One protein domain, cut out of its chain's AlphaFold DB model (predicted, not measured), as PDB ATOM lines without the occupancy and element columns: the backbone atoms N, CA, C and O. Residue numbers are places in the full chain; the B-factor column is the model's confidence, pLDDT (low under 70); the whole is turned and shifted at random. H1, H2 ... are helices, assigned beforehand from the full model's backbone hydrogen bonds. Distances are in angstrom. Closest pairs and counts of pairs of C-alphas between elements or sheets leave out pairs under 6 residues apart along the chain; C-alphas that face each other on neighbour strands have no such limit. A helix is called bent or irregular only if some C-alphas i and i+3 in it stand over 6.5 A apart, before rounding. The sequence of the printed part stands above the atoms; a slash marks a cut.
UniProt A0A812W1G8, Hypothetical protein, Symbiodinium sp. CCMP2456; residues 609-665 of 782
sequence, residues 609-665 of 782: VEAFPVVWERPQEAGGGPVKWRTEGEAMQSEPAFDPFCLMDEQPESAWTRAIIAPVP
ATOM      1  N   VAL A 609     225.658 214.720 151.020       63.28
ATOM      2  CA  VAL A 609     225.796 214.198 152.387       63.28
ATOM      3  C   VAL A 609     225.741 215.338 153.415       63.28
ATOM      4  O   VAL A 609     225.490 215.090 154.582       63.28
ATOM      5  N   GLU A 610     225.924 216.587 152.985       62.44
ATOM      6  CA  GLU A 610     225.690 217.796 153.788       62.44
ATOM      7  C   GLU A 610     224.200 218.091 154.011       62.44
ATOM      8  O   GLU A 610     223.837 218.671 155.026       62.44
ATOM      9  N   ALA A 611     223.328 217.678 153.090       66.00
ATOM     10  CA  ALA A 611     221.902 217.963 153.179       66.00
ATOM     11  C   ALA A 611     221.184 216.930 154.061       66.00
ATOM     12  O   ALA A 611     220.352 217.277 154.894       66.00
ATOM     13  N   PHE A 612     221.504 215.645 153.906       71.94
ATOM     14  CA  PHE A 612     220.821 214.591 154.653       71.94
ATOM     15  C   PHE A 612     221.558 214.256 155.947       71.94
ATOM     16  O   PHE A 612     222.769 214.043 155.903       71.94
ATOM     17  N   PRO A 613     220.862 214.143 157.090       74.12
ATOM     18  CA  PRO A 613     221.517 213.805 158.337       74.12
ATOM     19  C   PRO A 613     222.060 212.391 158.279       74.12
ATOM     20  O   PRO A 613     221.349 211.406 158.063       74.12
ATOM     21  N   VAL A 614     223.365 212.326 158.484       79.44
ATOM     22  CA  VAL A 614     224.105 211.081 158.546       79.44
ATOM     23  C   VAL A 614     224.070 210.581 159.979       79.44
ATOM     24  O   VAL A 614     224.614 211.219 160.880       79.44
ATOM     25  N   VAL A 615     223.458 209.421 160.182       82.62
ATOM     26  CA  VAL A 615     223.597 208.670 161.427       82.62
ATOM     27  C   VAL A 615     224.792 207.744 161.260       82.62
ATOM     28  O   VAL A 615     224.832 206.901 160.359       82.62
ATOM     29  N   TRP A 616     225.792 207.929 162.112       83.56
ATOM     30  CA  TRP A 616     226.964 207.072 162.150       83.56
ATOM     31  C   TRP A 616     227.252 206.703 163.597       83.56
ATOM     32  O   TRP A 616     227.665 207.531 164.404       83.56
ATOM     33  N   GLU A 617     227.047 205.429 163.902       84.94
ATOM     34  CA  GLU A 617     227.415 204.818 165.172       84.94
ATOM     35  C   GLU A 617     228.485 203.755 164.923       84.94
ATOM     36  O   GLU A 617     228.541 203.141 163.846       84.94
ATOM     37  N   ARG A 618     229.367 203.541 165.901       85.12
ATOM     38  CA  ARG A 618     230.308 202.425 165.827       85.12
ATOM     39  C   ARG A 618     229.531 201.110 165.939       85.12
ATOM     40  O   ARG A 618     228.564 201.039 166.698       85.12
ATOM     41  N   PRO A 619     229.945 200.046 165.228       82.56
ATOM     42  CA  PRO A 619     229.320 198.741 165.368       82.56
ATOM     43  C   PRO A 619     229.462 198.287 166.822       82.56
ATOM     44  O   PRO A 619     230.495 198.546 167.446       82.56
ATOM     45  N   GLN A 620     228.471 197.568 167.350       85.50
ATOM     46  CA  GLN A 620     228.552 197.021 168.712       85.50
ATOM     47  C   GLN A 620     229.809 196.154 168.904       85.50
ATOM     48  O   GLN A 620     230.439 196.206 169.954       85.50
ATOM     49  N   GLU A 621     230.236 195.446 167.855       83.38
ATOM     50  CA  GLU A 621     231.459 194.629 167.838       83.38
ATOM     51  C   GLU A 621     232.749 195.443 168.047       83.38
ATOM     52  O   GLU A 621     233.721 194.921 168.585       83.38
ATOM     53  N   ALA A 622     232.765 196.726 167.670       80.00
ATOM     54  CA  ALA A 622     233.905 197.626 167.873       80.00
ATOM     55  C   ALA A 622     233.768 198.484 169.148       80.00
ATOM     56  O   ALA A 622     234.410 199.531 169.266       80.00
ATOM     57  N   GLY A 623     232.909 198.064 170.083       84.31
ATOM     58  CA  GLY A 623     232.656 198.744 171.355       84.31
ATOM     59  C   GLY A 623     231.399 199.617 171.383       84.31
ATOM     60  O   GLY A 623     231.068 200.135 172.446       84.31
ATOM     61  N   GLY A 624     230.682 199.756 170.261       87.44
ATOM     62  CA  GLY A 624     229.484 200.593 170.166       87.44
ATOM     63  C   GLY A 624     229.737 202.083 170.442       87.44
ATOM     64  O   GLY A 624     230.858 202.518 170.713       87.44
ATOM     65  N   GLY A 625     228.677 202.885 170.353       88.56
ATOM     66  CA  GLY A 625     228.697 204.297 170.738       88.56
ATOM     67  C   GLY A 625     229.065 205.287 169.621       88.56
ATOM     68  O   GLY A 625     229.232 204.904 168.456       88.56
ATOM     69  N   PRO A 626     229.156 206.587 169.962       88.50
ATOM     70  CA  PRO A 626     229.389 207.659 168.998       88.50
ATOM     71  C   PRO A 626     230.773 207.543 168.358       88.50
ATOM     72  O   PRO A 626     231.704 206.969 168.930       88.50
ATOM     73  N   VAL A 627     230.928 208.115 167.168       86.06
ATOM     74  CA  VAL A 627     232.210 208.231 166.453       86.06
ATOM     75  C   VAL A 627     233.301 208.814 167.369       86.06
ATOM     76  O   VAL A 627     233.008 209.588 168.283       86.06
ATOM     77  N   LYS A 628     234.567 208.405 167.194       83.94
ATOM     78  CA  LYS A 628     235.671 208.901 168.033       83.94
ATOM     79  C   LYS A 628     235.681 210.430 168.016       83.94
ATOM     80  O   LYS A 628     235.560 211.021 166.948       83.94
ATOM     81  N   TRP A 629     235.863 211.022 169.199       86.88
ATOM     82  CA  TRP A 629     235.818 212.468 169.464       86.88
ATOM     83  C   TRP A 629     234.429 213.103 169.514       86.88
ATOM     84  O   TRP A 629     234.344 214.315 169.678       86.88
ATOM     85  N   ARG A 630     233.354 212.309 169.453       87.00
ATOM     86  CA  ARG A 630     231.984 212.818 169.564       87.00
ATOM     87  C   ARG A 630     231.261 212.297 170.787       87.00
ATOM     88  O   ARG A 630     231.549 211.208 171.288       87.00
ATOM     89  N   THR A 631     230.322 213.104 171.262       90.94
ATOM     90  CA  THR A 631     229.445 212.742 172.375       90.94
ATOM     91  C   THR A 631     228.201 212.010 171.876       90.94
ATOM     92  O   THR A 631     227.796 212.139 170.722       90.94
ATOM     93  N   GLU A 632     227.612 211.173 172.728       89.56
ATOM     94  CA  GLU A 632     226.409 210.419 172.376       89.56
ATOM     95  C   GLU A 632     225.236 211.380 172.134       89.56
ATOM     96  O   GLU A 632     224.979 212.276 172.939       89.56
ATOM     97  N   GLY A 633     224.544 211.218 171.003       86.81
ATOM     98  CA  GLY A 633     223.449 212.098 170.584       86.81
ATOM     99  C   GLY A 633     223.880 213.369 169.842       86.81
ATOM    100  O   GLY A 633     223.019 214.110 169.363       86.81
ATOM    101  N   GLU A 634     225.180 213.623 169.694       87.88
ATOM    102  CA  GLU A 634     225.669 214.725 168.872       87.88
ATOM    103  C   GLU A 634     225.536 214.390 167.378       87.88
ATOM    104  O   GLU A 634     226.018 213.359 166.905       87.88
ATOM    105  N   ALA A 635     224.873 215.263 166.613       84.75
ATOM    106  CA  ALA A 635     224.690 215.058 165.180       84.75
ATOM    107  C   ALA A 635     226.042 215.071 164.452       84.75
ATOM    108  O   ALA A 635     226.843 215.972 164.669       84.75
ATOM    109  N   MET A 636     226.265 214.146 163.512       81.56
ATOM    110  CA  MET A 636     227.506 214.085 162.716       81.56
ATOM    111  C   MET A 636     227.815 215.393 161.970       81.56
ATOM    112  O   MET A 636     228.970 215.753 161.777       81.56
ATOM    113  N   GLN A 637     226.793 216.169 161.635       84.94
ATOM    114  CA  GLN A 637     226.927 217.452 160.945       84.94
ATOM    115  C   GLN A 637     227.021 218.662 161.896       84.94
ATOM    116  O   GLN A 637     226.898 219.791 161.439       84.94
ATOM    117  N   SER A 638     227.214 218.464 163.209       83.81
ATOM    118  CA  SER A 638     227.390 219.572 164.167       83.81
ATOM    119  C   SER A 638     228.648 220.411 163.906       83.81
ATOM    120  O   SER A 638     228.719 221.561 164.332       83.81
ATOM    121  N   GLU A 639     229.636 219.860 163.194       79.75
ATOM    122  CA  GLU A 639     230.860 220.569 162.839       79.75
ATOM    123  C   GLU A 639     230.619 221.527 161.654       79.75
ATOM    124  O   GLU A 639     230.192 221.083 160.587       79.75
ATOM    125  N   PRO A 640     230.952 222.829 161.779       68.44
ATOM    126  CA  PRO A 640     230.714 223.838 160.737       68.44
ATOM    127  C   PRO A 640     231.533 223.622 159.451       68.44
ATOM    128  O   PRO A 640     231.291 224.287 158.449       68.44
ATOM    129  N   ALA A 641     232.488 222.690 159.471       73.00
ATOM    130  CA  ALA A 641     233.249 222.230 158.314       73.00
ATOM    131  C   ALA A 641     233.199 220.698 158.215       73.00
ATOM    132  O   ALA A 641     234.230 220.047 158.054       73.00
ATOM    133  N   PHE A 642     232.004 220.120 158.375       72.06
ATOM    134  CA  PHE A 642     231.796 218.682 158.252       72.06
ATOM    135  C   PHE A 642     232.171 218.196 156.846       72.06
ATOM    136  O   PHE A 642     231.368 218.232 155.917       72.06
ATOM    137  N   ASP A 643     233.402 217.707 156.699       76.12
ATOM    138  CA  ASP A 643     233.803 216.893 155.562       76.12
ATOM    139  C   ASP A 643     233.654 215.417 155.958       76.12
ATOM    140  O   ASP A 643     234.487 214.892 156.712       76.12
ATOM    141  N   PRO A 644     232.632 214.705 155.443       72.19
ATOM    142  CA  PRO A 644     232.452 213.295 155.753       72.19
ATOM    143  C   PRO A 644     233.686 212.468 155.372       72.19
ATOM    144  O   PRO A 644     233.915 211.438 156.000       72.19
ATOM    145  N   PHE A 645     234.500 212.902 154.395       72.56
ATOM    146  CA  PHE A 645     235.750 212.248 153.987       72.56
ATOM    147  C   PHE A 645     236.905 212.452 154.959       72.56
ATOM    148  O   PHE A 645     237.647 211.496 155.195       72.56
ATOM    149  N   CYS A 646     237.042 213.635 155.553       78.81
ATOM    150  CA  CYS A 646     238.062 213.872 156.571       78.81
ATOM    151  C   CYS A 646     237.742 213.062 157.829       78.81
ATOM    152  O   CYS A 646     238.556 212.243 158.256       78.81
ATOM    153  N   LEU A 647     236.508 213.183 158.335       77.25
ATOM    154  CA  LEU A 647     236.076 212.464 159.534       77.25
ATOM    155  C   LEU A 647     236.222 210.951 159.350       77.25
ATOM    156  O   LEU A 647     236.708 210.243 160.225       77.25
ATOM    157  N   MET A 648     235.882 210.454 158.166       73.50
ATOM    158  CA  MET A 648     236.125 209.080 157.757       73.50
ATOM    159  C   MET A 648     237.577 208.635 157.853       73.50
ATOM    160  O   MET A 648     237.843 207.519 158.299       73.50
ATOM    161  N   ASP A 649     238.502 209.417 157.309       79.75
ATOM    162  CA  ASP A 649     239.911 209.038 157.266       79.75
ATOM    163  C   ASP A 649     240.512 208.978 158.678       79.75
ATOM    164  O   ASP A 649     241.436 208.196 158.909       79.75
ATOM    165  N   GLU A 650     239.925 209.703 159.631       82.56
ATOM    166  CA  GLU A 650     240.312 209.706 161.042       82.56
ATOM    167  C   GLU A 650     239.794 208.501 161.844       82.56
ATOM    168  O   GLU A 650     240.430 208.109 162.829       82.56
ATOM    169  N   GLN A 651     238.675 207.882 161.442       83.19
ATOM    170  CA  GLN A 651     238.131 206.716 162.149       83.19
ATOM    171  C   GLN A 651     238.765 205.418 161.631       83.19
ATOM    172  O   GLN A 651     238.574 205.084 160.459       83.19
ATOM    173  N   PRO A 652     239.465 204.624 162.458       78.44
ATOM    174  CA  PRO A 652     240.049 203.360 162.001       78.44
ATOM    175  C   PRO A 652     238.981 202.340 161.556       78.44
ATOM    176  O   PRO A 652     239.204 201.567 160.623       78.44
ATOM    177  N   GLU A 653     237.790 202.387 162.151       79.75
ATOM    178  CA  GLU A 653     236.637 201.526 161.853       79.75
ATOM    179  C   GLU A 653     235.789 201.971 160.646       79.75
ATOM    180  O   GLU A 653     234.870 201.261 160.228       79.75
ATOM    181  N   SER A 654     236.093 203.115 160.033       75.31
ATOM    182  CA  SER A 654     235.386 203.646 158.847       75.31
ATOM    183  C   SER A 654     235.408 202.744 157.614       75.31
ATOM    184  O   SER A 654     234.592 202.905 156.707       75.31
ATOM    185  N   ALA A 655     236.347 201.799 157.548       71.12
ATOM    186  CA  ALA A 655     236.388 200.806 156.480       71.12
ATOM    187  C   ALA A 655     235.206 199.820 156.554       71.12
ATOM    188  O   ALA A 655     234.789 199.287 155.523       71.12
ATOM    189  N   TRP A 656     234.669 199.608 157.759       71.56
ATOM    190  CA  TRP A 656     233.664 198.589 158.075       71.56
ATOM    191  C   TRP A 656     232.325 199.186 158.500       71.56
ATOM    192  O   TRP A 656     231.303 198.509 158.448       71.56
ATOM    193  N   THR A 657     232.313 200.458 158.891       70.69
ATOM    194  CA  THR A 657     231.090 201.175 159.239       70.69
ATOM    195  C   THR A 657     230.429 201.771 158.009       70.69
ATOM    196  O   THR A 657     231.068 202.371 157.142       70.69
ATOM    197  N   ARG A 658     229.111 201.590 157.935       72.06
ATOM    198  CA  ARG A 658     228.266 202.187 156.910       72.06
ATOM    199  C   ARG A 658     227.572 203.399 157.511       72.06
ATOM    200  O   ARG A 658     226.874 203.270 158.510       72.06
ATOM    201  N   ALA A 659     227.742 204.551 156.875       72.50
ATOM    202  CA  ALA A 659     226.919 205.714 157.155       72.50
ATOM    203  C   ALA A 659     225.465 205.396 156.774       72.50
ATOM    204  O   ALA A 659     225.188 204.945 155.656       72.50
ATOM    205  N   ILE A 660     224.546 205.589 157.715       75.94
ATOM    206  CA  ILE A 660     223.117 205.401 157.489       75.94
ATOM    207  C   ILE A 660     222.527 206.782 157.238       75.94
ATOM    208  O   ILE A 660     222.578 207.663 158.094       75.94
ATOM    209  N   ILE A 661     221.968 206.972 156.047       74.44
ATOM    210  CA  ILE A 661     221.163 208.153 155.755       74.44
ATOM    211  C   ILE A 661     219.762 207.841 156.265       74.44
ATOM    212  O   ILE A 661     219.046 207.034 155.669       74.44
ATOM    213  N   ALA A 662     219.403 208.419 157.409       72.44
ATOM    214  CA  ALA A 662     218.078 208.247 157.979       72.44
ATOM    215  C   ALA A 662     217.142 209.323 157.407       72.44
ATOM    216  O   ALA A 662     217.492 210.508 157.453       72.44
ATOM    217  N   PRO A 663     215.953 208.965 156.884       72.50
ATOM    218  CA  PRO A 663     214.945 209.969 156.592       72.50
ATOM    219  C   PRO A 663     214.558 210.633 157.914       72.50
ATOM    220  O   PRO A 663     214.167 209.957 158.867       72.50
ATOM    221  N   VAL A 664     214.678 211.956 157.998       66.25
ATOM    222  CA  VAL A 664     214.144 212.674 159.154       66.25
ATOM    223  C   VAL A 664     212.641 212.740 158.975       66.25
ATOM    224  O   VAL A 664     212.201 213.328 157.985       66.25
ATOM    225  N   PRO A 665     211.842 212.174 159.898       65.44
ATOM    226  CA  PRO A 665     210.420 212.447 159.898       65.44
ATOM    227  C   PRO A 665     210.258 213.956 160.068       65.44
ATOM    228  O   PRO A 665     210.622 214.524 161.103       65.44
TER     229      PRO A 665
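AT A GLANCE: This is residues 609 to 665 of the 782 residues of the protein "Hypothetical protein" of Symbiodinium sp. CCMP2456 (UniProt A0A812W1G8). What is the picture? There is little regular structure: a compact, rounded body of loops, with short helix H1 along one side and still shorter H2 near it. How do the loops run? Residues 609 to 643 wind without a named element; 614 to 615 pair antiparallel with 660 to 661. How large is it? The printed part has 57 residues, only 11 in named elements, H1 then H2, with no named strand; the class is all helix. The radius of gyration of the C-alphas is 10.9 A, the spans 28 by 25 by 19 A.

HOW THE PARTS SIT: How do the helices stand? H1, residues 644 to 650, and H2, residues 652 to 655, are close but not clearly touching; their closest C-alphas, of Met 648 and Ser 654, are 5.6 A apart. And their backbones? In H1 every O i to N i+4 pair is within hydrogen-bond range; H2 is too short for one, with 0 of 1 O i to N i+3 pairs within range.

IN THESE COORDINATES: Where is H1? It begins at C-alpha 644 (232.452, 213.295, 155.753) and is 10.1 A long. And H2? Irregular, 7.1 A from first to last C-alpha, it ends at C-alpha 655 (236.388, 200.806, 156.480).

THE WHOLE: Any cut or long link? The printed part has no cut, and the link H1 to H2 is tight. Where is pLDDT under 70? At residues 609 to 611, 640 and 664 to 665.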